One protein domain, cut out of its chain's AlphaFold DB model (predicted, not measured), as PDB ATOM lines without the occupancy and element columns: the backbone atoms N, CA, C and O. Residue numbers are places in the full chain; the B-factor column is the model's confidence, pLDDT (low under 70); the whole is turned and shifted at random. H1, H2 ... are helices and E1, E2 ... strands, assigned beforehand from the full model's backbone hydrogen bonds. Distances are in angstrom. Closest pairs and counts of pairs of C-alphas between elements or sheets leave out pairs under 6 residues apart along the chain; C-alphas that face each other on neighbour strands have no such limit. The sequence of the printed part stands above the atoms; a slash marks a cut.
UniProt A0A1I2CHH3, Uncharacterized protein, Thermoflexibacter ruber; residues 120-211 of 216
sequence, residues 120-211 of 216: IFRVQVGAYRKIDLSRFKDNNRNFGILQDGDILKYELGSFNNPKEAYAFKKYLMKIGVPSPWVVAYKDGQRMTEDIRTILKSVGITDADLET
ATOM      1  N   ILE A 120     127.133 125.693  90.251       90.31
ATOM      2  CA  ILE A 120     127.772 125.950  91.538       90.31
ATOM      3  C   ILE A 120     128.303 127.371  91.558       90.31
ATOM      4  O   ILE A 120     129.044 127.783  90.671       90.31
ATOM      5  N   PHE A 121     127.964 128.110  92.601       91.19
ATOM      6  CA  PHE A 121     128.405 129.476  92.804       91.19
ATOM      7  C   PHE A 121     129.575 129.501  93.785       91.19
ATOM      8  O   PHE A 121     129.530 128.882  94.847       91.19
ATOM      9  N   ARG A 122     130.635 130.228  93.446       92.56
ATOM     10  CA  ARG A 122     131.774 130.498  94.335       92.56
ATOM     11  C   ARG A 122     131.967 132.001  94.449       92.56
ATOM     12  O   ARG A 122     131.500 132.748  93.587       92.56
ATOM     13  N   VAL A 123     132.645 132.463  95.496       93.25
ATOM     14  CA  VAL A 123     132.930 133.893  95.668       93.25
ATOM     15  C   VAL A 123     134.412 134.144  95.484       93.25
ATOM     16  O   VAL A 123     135.231 133.752  96.307       93.25
ATOM     17  N   GLN A 124     134.767 134.812  94.397       93.50
ATOM     18  CA  GLN A 124     136.126 135.244  94.151       93.50
ATOM     19  C   GLN A 124     136.428 136.504  94.973       93.50
ATOM     20  O   GLN A 124     135.704 137.496  94.913       93.50
ATOM     21  N   VAL A 125     137.493 136.448  95.770       91.44
ATOM     22  CA  VAL A 125     137.883 137.490  96.736       91.44
ATOM     23  C   VAL A 125     139.108 138.286  96.310       91.44
ATOM     24  O   VAL A 125     139.464 139.276  96.942       91.44
ATOM     25  N   GLY A 126     139.770 137.862  95.237       87.06
ATOM     26  CA  GLY A 126     140.885 138.610  94.692       87.06
ATOM     27  C   GLY A 126     141.526 137.962  93.480       87.06
ATOM     28  O   GLY A 126     141.255 136.811  93.121       87.06
ATOM     29  N   ALA A 127     142.380 138.751  92.844       86.56
ATOM     30  CA  ALA A 127     143.227 138.357  91.735       86.56
ATOM     31  C   ALA A 127     144.571 139.074  91.910       86.56
ATOM     32  O   ALA A 127     144.633 140.301  91.829       86.56
ATOM     33  N   TYR A 128     145.634 138.329  92.200       86.69
ATOM     34  CA  TYR A 128     146.934 138.888  92.568       86.69
ATOM     35  C   TYR A 128     148.052 138.254  91.741       86.69
ATOM     36  O   TYR A 128     148.006 137.071  91.431       86.69
ATOM     37  N   ARG A 129     149.077 139.044  91.394       83.31
ATOM     38  CA  ARG A 129     150.254 138.562  90.642       83.31
ATOM     39  C   ARG A 129     151.391 138.032  91.515       83.31
ATOM     40  O   ARG A 129     152.152 137.180  91.093       83.31
ATOM     41  N   LYS A 130     151.563 138.601  92.713       79.31
ATOM     42  CA  LYS A 130     152.755 138.388  93.561       79.31
ATOM     43  C   LYS A 130     152.460 137.696  94.888       79.31
ATOM     44  O   LYS A 130     153.357 137.520  95.703       79.31
ATOM     45  N   ILE A 131     151.197 137.381  95.132       80.12
ATOM     46  CA  ILE A 131     150.770 136.651  96.317       80.12
ATOM     47  C   ILE A 131     150.497 135.247  95.822       80.12
ATOM     48  O   ILE A 131     149.747 135.106  94.864       80.12
ATOM     49  N   ASP A 132     151.128 134.257  96.447       80.81
ATOM     50  CA  ASP A 132     150.872 132.848  96.188       80.81
ATOM     51  C   ASP A 132     150.388 132.173  97.474       80.81
ATOM     52  O   ASP A 132     151.073 132.141  98.500       80.81
ATOM     53  N   LEU A 133     149.160 131.664  97.417       80.62
ATOM     54  CA  LEU A 133     148.489 130.948  98.495       80.62
ATOM     55  C   LEU A 133     148.305 129.466  98.143       80.62
ATOM     56  O   LEU A 133     147.533 128.784  98.814       80.62
ATOM     57  N   SER A 134     149.014 128.950  97.131       79.94
ATOM     58  CA  SER A 134     148.894 127.568  96.639       79.94
ATOM     59  C   SER A 134     149.057 126.521  97.730       79.94
ATOM     60  O   SER A 134     148.292 125.564  97.773       79.94
ATOM     61  N   ARG A 135     149.923 126.780  98.717       82.12
ATOM     62  CA  ARG A 135     150.095 125.929  99.911       82.12
ATOM     63  C   ARG A 135     148.817 125.686 100.725       82.12
ATOM     64  O   ARG A 135     148.771 124.763 101.528       82.12
ATOM     65  N   PHE A 136     147.804 126.542 100.588       78.75
ATOM     66  CA  PHE A 136     146.540 126.428 101.315       78.75
ATOM     67  C   PHE A 136     145.451 125.706 100.518       78.75
ATOM     68  O   PHE A 136     144.387 125.462 101.084       78.75
ATOM     69  N   LYS A 137     145.698 125.363  99.246       77.25
ATOM     70  CA  LYS A 137     144.738 124.689  98.360       77.25
ATOM     71  C   LYS A 137     144.455 123.260  98.818       77.25
ATOM     72  O   LYS A 137     143.299 122.900  99.015       77.25
ATOM     73  N   ASP A 138     145.506 122.483  99.062       73.88
ATOM     74  CA  ASP A 138     145.394 121.029  99.259       73.88
ATOM     75  C   ASP A 138     144.628 120.650 100.535       73.88
ATOM     76  O   ASP A 138     143.938 119.633 100.585       73.88
ATOM     77  N   ASN A 139     144.676 121.519 101.550       72.38
ATOM     78  CA  ASN A 139     144.029 121.285 102.839       72.38
ATOM     79  C   ASN A 139     142.664 121.980 102.985       72.38
ATOM     80  O   ASN A 139     141.968 121.737 103.971       72.38
ATOM     81  N   ASN A 140     142.244 122.825 102.033       75.25
ATOM     82  CA  ASN A 140     140.997 123.588 102.134       75.25
ATOM     83  C   ASN A 140     140.063 123.332 100.954       75.25
ATOM     84  O   ASN A 140     140.116 124.004  99.929       75.25
ATOM     85  N   ARG A 141     139.081 122.449 101.159       75.69
ATOM     86  CA  ARG A 141     138.039 122.144 100.158       75.69
ATOM     87  C   ARG A 141     137.219 123.361  99.710       75.69
ATOM     88  O   ARG A 141     136.692 123.374  98.601       75.69
ATOM     89  N   ASN A 142     137.124 124.380 100.563       83.31
ATOM     90  CA  ASN A 142     136.374 125.609 100.298       83.31
ATOM     91  C   ASN A 142     137.249 126.744  99.745       83.31
ATOM     92  O   ASN A 142     136.743 127.853  99.593       83.31
ATOM     93  N   PHE A 143     138.530 126.490  99.462       86.31
ATOM     94  CA  PHE A 143     139.454 127.464  98.894       86.31
ATOM     95  C   PHE A 143     139.873 127.032  97.489       86.31
ATOM     96  O   PHE A 143     140.507 125.999  97.293       86.31
ATOM     97  N   GLY A 144     139.481 127.828  96.500       85.31
ATOM     98  CA  GLY A 144     139.841 127.652  95.102       85.31
ATOM     99  C   GLY A 144     140.968 128.596  94.706       85.31
ATOM    100  O   GLY A 144     140.982 129.764  95.097       85.31
ATOM    101  N   ILE A 145     141.890 128.092  93.891       86.19
ATOM    102  CA  ILE A 145     142.921 128.901  93.246       86.19
ATOM    103  C   ILE A 145     142.894 128.572  91.764       86.19
ATOM    104  O   ILE A 145     143.052 127.406  91.393       86.19
ATOM    105  N   LEU A 146     142.713 129.598  90.938       85.12
ATOM    106  CA  LEU A 146     142.845 129.492  89.490       85.12
ATOM    107  C   LEU A 146     144.026 130.329  89.046       85.12
ATOM    108  O   LEU A 146     144.190 131.470  89.481       85.12
ATOM    109  N   GLN A 147     144.797 129.772  88.130       86.25
ATOM    110  CA  GLN A 147     145.874 130.481  87.474       86.25
ATOM    111  C   GLN A 147     145.401 130.957  86.102       86.25
ATOM    112  O   GLN A 147     144.852 130.183  85.321       86.25
ATOM    113  N   ASP A 148     145.597 132.243  85.829       84.75
ATOM    114  CA  ASP A 148     145.317 132.881  84.546       84.75
ATOM    115  C   ASP A 148     146.549 133.702  84.145       84.75
ATOM    116  O   ASP A 148     146.739 134.839  84.593       84.75
ATOM    117  N   GLY A 149     147.454 133.062  83.399       86.31
ATOM    118  CA  GLY A 149     148.803 133.573  83.147       86.31
ATOM    119  C   GLY A 149     149.572 133.802  84.453       86.31
ATOM    120  O   GLY A 149     149.722 132.887  85.266       86.31
ATOM    121  N   ASP A 150     150.006 135.044  84.667       85.75
ATOM    122  CA  ASP A 150     150.736 135.474  85.869       85.75
ATOM    123  C   ASP A 150     149.813 135.890  87.029       85.75
ATOM    124  O   ASP A 150     150.279 136.416  88.041       85.75
ATOM    125  N   ILE A 151     148.492 135.747  86.885       86.69
ATOM    126  CA  ILE A 151     147.510 136.175  87.887       86.69
ATOM    127  C   ILE A 151     146.913 134.951  88.582       86.69
ATOM    128  O   ILE A 151     146.301 134.094  87.946       86.69
ATOM    129  N   LEU A 152     147.010 134.924  89.911       88.69
ATOM    130  CA  LEU A 152     146.332 133.958  90.767       88.69
ATOM    131  C   LEU A 152     145.016 134.536  91.280       88.69
ATOM    132  O   LEU A 152     144.972 135.574  91.945       88.69
ATOM    133  N   LYS A 153     143.927 133.850  90.953       89.50
ATOM    134  CA  LYS A 153     142.553 134.165  91.339       89.50
ATOM    135  C   LYS A 153     142.164 133.307  92.538       89.50
ATOM    136  O   LYS A 153     142.286 132.088  92.473       89.50
ATOM    137  N   TYR A 154     141.674 133.943  93.597       90.81
ATOM    138  CA  TYR A 154     141.303 133.270  94.842       90.81
ATOM    139  C   TYR A 154     139.802 133.230  95.031       90.81
ATOM    140  O   TYR A 154     139.152 134.275  95.047       90.81
ATOM    141  N   GLU A 155     139.268 132.033  95.220       92.00
ATOM    142  CA  GLU A 155     137.844 131.769  95.374       92.00
ATOM    143  C   GLU A 155     137.565 131.108  96.720       92.00
ATOM    144  O   GLU A 155     138.323 130.265  97.192       92.00
ATOM    145  N   LEU A 156     136.466 131.504  97.351       91.31
ATOM    146  CA  LEU A 156     136.025 131.006  98.641       91.31
ATOM    147  C   LEU A 156     134.582 130.520  98.571       91.31
ATOM    148  O   LEU A 156     133.714 131.135  97.945       91.31
ATOM    149  N   GLY A 157     134.345 129.420  99.277       89.56
ATOM    150  CA  GLY A 157     133.043 128.784  99.372       89.56
ATOM    151  C   GLY A 157     132.631 128.057  98.092       89.56
ATOM    152  O   GLY A 157     133.267 128.152  97.041       89.56
ATOM    153  N   SER A 158     131.559 127.287  98.219       90.19
ATOM    154  CA  SER A 158     130.909 126.560  97.134       90.19
ATOM    155  C   SER A 158     129.439 126.425  97.502       90.19
ATOM    156  O   SER A 158     129.113 125.788  98.501       90.19
ATOM    157  N   PHE A 159     128.567 127.049  96.721       90.00
ATOM    158  CA  PHE A 159     127.150 127.205  97.032       90.00
ATOM    159  C   PHE A 159     126.309 126.672  95.876       90.00
ATOM    160  O   PHE A 159     126.517 127.050  94.726       90.00
ATOM    161  N   ASN A 160     125.326 125.824  96.175       88.12
ATOM    162  CA  ASN A 160     124.341 125.380  95.178       88.12
ATOM    163  C   ASN A 160     123.258 126.447  94.947       88.12
ATOM    164  O   ASN A 160     122.571 126.438  93.930       88.12
ATOM    165  N   ASN A 161     123.098 127.357  95.910       86.88
ATOM    166  CA  ASN A 161     122.106 128.418  95.901       86.88
ATOM    167  C   ASN A 161     122.797 129.777  95.686       86.88
ATOM    168  O   ASN A 161     123.655 130.161  96.488       86.88
ATOM    169  N   PRO A 162     122.419 130.547  94.654       88.81
ATOM    170  CA  PRO A 162     123.013 131.858  94.421       88.81
ATOM    171  C   PRO A 162     122.733 132.849  95.559       88.81
ATOM    172  O   PRO A 162     123.591 133.683  95.846       88.81
ATOM    173  N   LYS A 163     121.596 132.745  96.263       89.38
ATOM    174  CA  LYS A 163     121.283 133.638  97.395       89.38
ATOM    175  C   LYS A 163     122.328 133.520  98.505       89.38
ATOM    176  O   LYS A 163     122.790 134.532  99.026       89.38
ATOM    177  N   GLU A 164     122.763 132.299  98.806       88.69
ATOM    178  CA  GLU A 164     123.805 132.031  99.804       88.69
ATOM    179  C   GLU A 164     125.162 132.598  99.376       88.69
ATOM    180  O   GLU A 164     125.846 133.226 100.183       88.69
ATOM    181  N   ALA A 165     125.529 132.467  98.098       91.06
ATOM    182  CA  ALA A 165     126.769 133.042  97.577       91.06
ATOM    183  C   ALA A 165     126.786 134.577  97.687       91.06
ATOM    184  O   ALA A 165     127.800 135.166  98.067       91.06
ATOM    185  N   TYR A 166     125.660 135.240  97.404       90.69
ATOM    186  CA  TYR A 166     125.537 136.694  97.543       90.69
ATOM    187  C   TYR A 166     125.493 137.146  99.008       90.69
ATOM    188  O   TYR A 166     126.084 138.172  99.352       90.69
ATOM    189  N   ALA A 167     124.862 136.371  99.888       91.06
ATOM    190  CA  ALA A 167     124.894 136.606 101.327       91.06
ATOM    191  C   ALA A 167     126.325 136.478 101.881       91.06
ATOM    192  O   ALA A 167     126.790 137.350 102.617       91.06
ATOM    193  N   PHE A 168     127.067 135.457 101.447       92.00
ATOM    194  CA  PHE A 168     128.474 135.283 101.793       92.00
ATOM    195  C   PHE A 168     129.342 136.421 101.243       92.00
ATOM    196  O   PHE A 168     130.148 136.984 101.979       92.00
ATOM    197  N   LYS A 169     129.122 136.851  99.993       91.88
ATOM    198  CA  LYS A 169     129.760 138.050  99.422       91.88
ATOM    199  C   LYS A 169     129.531 139.285 100.305       91.88
ATOM    200  O   LYS A 169     130.493 139.983 100.617       91.88
ATOM    201  N   LYS A 170     128.287 139.553 100.727       90.75
ATOM    202  CA  LYS A 170     127.956 140.671 101.636       90.75
ATOM    203  C   LYS A 170     128.715 140.550 102.962       90.75
ATOM    204  O   LYS A 170     129.249 141.544 103.448       90.75
ATOM    205  N   TYR A 171     128.796 139.350 103.534       90.81
ATOM    206  CA  TYR A 171     129.559 139.105 104.759       90.81
ATOM    207  C   TYR A 171     131.058 139.380 104.574       90.81
ATOM    208  O   TYR A 171     131.650 140.093 105.380       90.81
ATOM    209  N   LEU A 172     131.652 138.905 103.475       90.31
ATOM    210  CA  LEU A 172     133.051 139.174 103.130       90.31
ATOM    211  C   LEU A 172     133.334 140.681 103.023       90.31
ATOM    212  O   LEU A 172     134.347 141.153 103.532       90.31
ATOM    213  N   MET A 173     132.413 141.451 102.435       90.12
ATOM    214  CA  MET A 173     132.520 142.914 102.400       90.12
ATOM    215  C   MET A 173     132.474 143.530 103.805       90.12
ATOM    216  O   MET A 173     133.275 144.412 104.103       90.12
ATOM    217  N   LYS A 174     131.581 143.050 104.685       90.62
ATOM    218  CA  LYS A 174     131.471 143.533 106.075       90.62
ATOM    219  C   LYS A 174     132.757 143.311 106.877       90.62
ATOM    220  O   LYS A 174     133.090 144.149 107.706       90.62
ATOM    221  N   ILE A 175     133.482 142.221 106.622       91.00
ATOM    222  CA  ILE A 175     134.760 141.918 107.292       91.00
ATOM    223  C   ILE A 175     135.985 142.531 106.588       91.00
ATOM    224  O   ILE A 175     137.116 142.251 106.977       91.00
ATOM    225  N   GLY A 176     135.782 143.369 105.565       90.88
ATOM    226  CA  GLY A 176     136.847 144.152 104.931       90.88
ATOM    227  C   GLY A 176     137.499 143.519 103.701       90.88
ATOM    228  O   GLY A 176     138.528 144.014 103.247       90.88
ATOM    229  N   VAL A 177     136.927 142.459 103.122       88.00
ATOM    230  CA  VAL A 177     137.401 141.940 101.830       88.00
ATOM    231  C   VAL A 177     136.993 142.913 100.717       88.00
ATOM    232  O   VAL A 177     135.797 143.182 100.553       88.00
ATOM    233  N   PRO A 178     137.947 143.442  99.929       84.75
ATOM    234  CA  PRO A 178     137.643 144.428  98.904       84.75
ATOM    235  C   PRO A 178     136.986 143.770  97.688       84.75
ATOM    236  O   PRO A 178     137.540 142.857  97.082       84.75
ATOM    237  N   SER A 179     135.810 144.275  97.310       86.12
ATOM    238  CA  SER A 179     135.108 143.949  96.058       86.12
ATOM    239  C   SER A 179     135.014 142.448  95.702       86.12
ATOM    240  O   SER A 179     135.352 142.077  94.575       86.12
ATOM    241  N   PRO A 180     134.531 141.568  96.602       91.44
ATOM    242  CA  PRO A 180     134.296 140.169  96.268       91.44
ATOM    243  C   PRO A 180     133.220 140.037  95.183       91.44
ATOM    244  O   PRO A 180     132.229 140.778  95.166       91.44
ATOM    245  N   TRP A 181     133.375 139.066  94.288       91.62
ATOM    246  CA  TRP A 181     132.427 138.812  93.205       91.62
ATOM    247  C   TRP A 181     132.016 137.349  93.131       91.62
ATOM    248  O   TRP A 181     132.789 136.448  93.433       91.62
ATOM    249  N   VAL A 182     130.768 137.111  92.735       91.62
ATOM    250  CA  VAL A 182     130.232 135.757  92.585       91.62
ATOM    251  C   VAL A 182     130.552 135.259  91.180       91.62
ATOM    252  O   VAL A 182     130.375 135.984  90.203       91.62
ATOM    253  N   VAL A 183     131.028 134.025  91.089       91.69
ATOM    254  CA  VAL A 183     131.294 133.308  89.840       91.69
ATOM    255  C   VAL A 183     130.485 132.021  89.826       91.69
ATOM    256  O   VAL A 183     130.190 131.461  90.882       91.69
ATOM    257  N   ALA A 184     130.133 131.550  88.636       91.44
ATOM    258  CA  ALA A 184     129.379 130.321  88.451       91.44
ATOM    259  C   ALA A 184     130.223 129.263  87.738       91.44
ATOM    260  O   ALA A 184     131.020 129.570  86.850       91.44
ATOM    261  N   TYR A 185     130.013 128.015  88.125       90.19
ATOM    262  CA  TYR A 185     130.615 126.823  87.554       90.19
ATOM    263  C   TYR A 185     129.516 125.869  87.139       90.19
ATOM    264  O   TYR A 185     128.594 125.623  87.909       90.19
ATOM    265  N   LYS A 186     129.636 125.282  85.958       86.75
ATOM    266  CA  LYS A 186     128.759 124.212  85.501       86.75
ATOM    267  C   LYS A 186     129.619 123.006  85.172       86.75
ATOM    268  O   LYS A 186     130.572 123.122  84.408       86.75
ATOM    269  N   ASP A 187     129.318 121.874  85.802       81.56
ATOM    270  CA  ASP A 187     130.047 120.613  85.608       81.56
ATOM    271  C   ASP A 187     131.575 120.749  85.796       81.56
ATOM    272  O   ASP A 187     132.373 120.147  85.081       81.56
ATOM    273  N   GLY A 188     131.985 121.576  86.766       79.56
ATOM    274  CA  GLY A 188     133.392 121.846  87.079       79.56
ATOM    275  C   GLY A 188     134.053 122.923  86.212       79.56
ATOM    276  O   GLY A 188     135.137 123.383  86.552       79.56
ATOM    277  N   GLN A 189     133.398 123.399  85.151       84.12
ATOM    278  CA  GLN A 189     133.926 124.457  84.288       84.12
ATOM    279  C   GLN A 189     133.352 125.823  84.659       84.12
ATOM    280  O   GLN A 189     132.143 125.976  84.841       84.12
ATOM    281  N   ARG A 190     134.222 126.834  84.758       85.38
ATOM    282  CA  ARG A 190     133.802 128.214  85.023       85.38
ATOM    283  C   ARG A 190     132.988 128.741  83.846       85.38
ATOM    284  O   ARG A 190     133.441 128.701  82.706       85.38
ATOM    285  N   MET A 191     131.814 129.286  84.135       87.19
ATOM    286  CA  MET A 191     130.976 129.934  83.135       87.19
ATOM    287  C   MET A 191     131.532 131.326  82.812       87.19
ATOM    288  O   MET A 191     131.865 132.098  83.714       87.19
ATOM    289  N   THR A 192     131.643 131.641  81.522       85.56
ATOM    290  CA  THR A 192     132.114 132.947  81.017       85.56
ATOM    291  C   THR A 192     130.979 133.938  80.765       85.56
ATOM    292  O   THR A 192     131.230 135.104  80.475       85.56
ATOM    293  N   GLU A 193     129.736 133.472  80.839       84.75
ATOM    294  CA  GLU A 193     128.528 134.277  80.662       84.75
ATOM    295  C   GLU A 193     128.365 135.300  81.801       84.75
ATOM    296  O   GLU A 193     128.867 135.103  82.910       84.75
ATOM    297  N   ASP A 194     127.636 136.397  81.543       86.56
ATOM    298  CA  ASP A 194     127.274 137.351  82.601       86.56
ATOM    299  C   ASP A 194     126.495 136.607  83.695       86.56
ATOM    300  O   ASP A 194     125.507 135.917  83.419       86.56
ATOM    301  N   ILE A 195     126.924 136.778  84.948       87.06
ATOM    302  CA  ILE A 195     126.294 136.161  86.116       87.06
ATOM    303  C   ILE A 195     124.785 136.432  86.159       87.06
ATOM    304  O   ILE A 195     124.024 135.554  86.551       87.06
ATOM    305  N   ARG A 196     124.317 137.587  85.674       85.31
ATOM    306  CA  ARG A 196     122.885 137.925  85.595       85.31
ATOM    307  C   ARG A 196     122.112 137.019  84.641       85.31
ATOM    308  O   ARG A 196     120.969 136.666  84.921       85.31
ATOM    309  N   THR A 197     122.722 136.619  83.530       85.88
ATOM    310  CA  THR A 197     122.126 135.658  82.590       85.88
ATOM    311  C   THR A 197     122.005 134.286  83.244       85.88
ATOM    312  O   THR A 197     120.960 133.642  83.160       85.88
ATOM    313  N   ILE A 198     123.041 133.882  83.979       86.25
ATOM    314  CA  ILE A 198     123.078 132.609  84.699       86.25
ATOM    315  C   ILE A 198     122.010 132.585  85.799       86.25
ATOM    316  O   ILE A 198     121.252 131.622  85.889       86.25
ATOM    317  N   LEU A 199     121.883 133.660  86.582       86.69
ATOM    318  CA  LEU A 199     120.859 133.807  87.623       86.69
ATOM    319  C   LEU A 199     119.441 133.662  87.057       86.69
ATOM    320  O   LEU A 199     118.641 132.892  87.589       86.69
ATOM    321  N   LYS A 200     119.159 134.305  85.918       85.19
ATOM    322  CA  LYS A 200     117.871 134.157  85.225       85.19
ATOM    323  C   LYS A 200     117.616 132.718  84.783       85.19
ATOM    324  O   LYS A 200     116.497 132.237  84.929       85.19
ATOM    325  N   SER A 201     118.641 132.017  84.288       81.00
ATOM    326  CA  SER A 201     118.516 130.610  83.873       81.00
ATOM    327  C   SER A 201     118.153 129.666  85.026       81.00
ATOM    328  O   SER A 201     117.507 128.647  84.798       81.00
ATOM    329  N   VAL A 202     118.517 130.026  86.262       80.75
ATOM    330  CA  VAL A 202     118.164 129.280  87.481       80.75
ATOM    331  C   VAL A 202     116.931 129.853  88.193       80.75
ATOM    332  O   VAL A 202     116.632 129.456  89.316       80.75
ATOM    333  N   GLY A 203     116.199 130.772  87.550       80.19
ATOM    334  CA  GLY A 203     114.950 131.341  88.066       80.19
ATOM    335  C   GLY A 203     115.123 132.353  89.201       80.19
ATOM    336  O   GLY A 203     114.198 132.540  89.985       80.19
ATOM    337  N   ILE A 204     116.292 132.989  89.315       82.12
ATOM    338  CA  ILE A 204     116.613 133.979  90.353       82.12
ATOM    339  C   ILE A 204     116.720 135.364  89.707       82.12
ATOM    340  O   ILE A 204     117.411 135.538  88.700       82.12
ATOM    341  N   THR A 205     116.059 136.359  90.294       81.12
ATOM    342  CA  THR A 205     116.149 137.764  89.869       81.12
ATOM    343  C   THR A 205     117.068 138.576  90.786       81.12
ATOM    344  O   THR A 205     117.398 138.145  91.886       81.12
ATOM    345  N   ASP A 206     117.480 139.775  90.365       76.00
ATOM    346  CA  ASP A 206     118.311 140.645  91.212       76.00
ATOM    347  C   ASP A 206     117.586 141.036  92.518       76.00
ATOM    348  O   ASP A 206     118.203 141.081  93.581       76.00
ATOM    349  N   ALA A 207     116.259 141.208  92.467       76.19
ATOM    350  CA  ALA A 207     115.434 141.485  93.644       76.19
ATOM    351  C   ALA A 207     115.485 140.345  94.681       76.19
ATOM    352  O   ALA A 207     115.476 140.593  95.884       76.19
ATOM    353  N   ASP A 208     115.611 139.095  94.225       75.69
ATOM    354  CA  ASP A 208     115.711 137.914  95.088       75.69
ATOM    355  C   ASP A 208     117.026 137.833  95.882       75.69
ATOM    356  O   ASP A 208     117.118 137.046  96.831       75.69
ATOM    357  N   LEU A 209     118.046 138.592  95.468       75.50
ATOM    358  CA  LEU A 209     119.373 138.654  96.091       75.50
ATOM    359  C   LEU A 209     119.494 139.805  97.103       75.50
ATOM    360  O   LEU A 209     120.390 139.805  97.958       75.50
ATOM    361  N   GLU A 210     118.607 140.796  97.010       65.25
ATOM    362  CA  GLU A 210     118.547 141.921  97.943       65.25
ATOM    363  C   GLU A 210     117.859 141.547  99.255       65.25
ATOM    364  O   GLU A 210     118.198 142.114 100.298       65.25
ATOM    365  N   THR A 211     116.980 140.544  99.238       63.81
ATOM    366  CA  THR A 211     116.329 140.001 100.430       63.81
ATOM    367  C   THR A 211     117.377 139.430 101.385       63.81
ATOM    368  O   THR A 211     118.048 138.441 101.087       63.81
TER     369      THR A 211
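What this domain is: This is residues 120 to 211 of the 216 residues of an uncharacterized protein of Thermoflexibacter ruber (UniProt A0A1I2CHH3). A strongly twisted sheet of four strands is covered on one face by the helix H1, with the short helices H2 and H3 at one end of the long axis and the loop of residues 129 to 142 at the other. The printed part has 92 residues, in the order E1, E2, E3, H1, E4, H2, H3; the sheet runs E2, E3, E1, E4, all antiparallel, and the class is mixed, helices and strands. It is compact, with a radius of gyration of the C-alphas of 13.4 A and spans of 37 by 30 by 22 A.

Where its parts are: Find C-alpha 120 at (127.772, 125.950, 91.538); from there E1 runs 23.1 A to residue 128, bending by 58 degrees at residue 125. Next come E2, residues 143 to 148, 16.4 A, and E3, residues 151 to 159, 24.1 A, which bends by 51 degrees at residue 156. H1, residues 162 to 174, is 18.5 A long, and E4, residues 181 to 186, 16.9 A. H2, residues 195 to 201, spans 9.8 A, and H3, residues 207 to 210, spans 5.3 A, ending at C-alpha 210 (118.547, 141.921, 97.943).

How they stand to each other: Look first at the hairpin E2 and E3, where N 146 and O 153 are 3.0 A apart. E3 pairs with E1 through N 125 and O 154, 2.8 A, and E1 with E4 through N 122 and O 183, 2.9 A. E3, H1 and E4 form a split strand-helix-strand unit, with E1 between its strands and a right-handed crossover. H1 is on the sheet, in two layers, at a height of 8.7 A, and runs along E1 at 18 degrees on the local plane. H2 only grazes the sheet with residues 195 to 199; its closest C-alphas to E4 are Ile 195 and Val 183, 6.9 A. H3 touches H1 at residues 162 to 167 alone, the closest C-alphas being Leu 209 and Lys 163, 5.5 A. In H1 and H2 every O i to N i+4 pair is within hydrogen-bond range; H3 is too short for one.

The domain as a whole: The C-alphas farthest apart, Lys 130 and Gly 203, are 38.8 A apart. The printed part has no cut, and the link from E1 to E2 is long, with 14 residues. Look for pLDDT under 70 at residues 210 to 211.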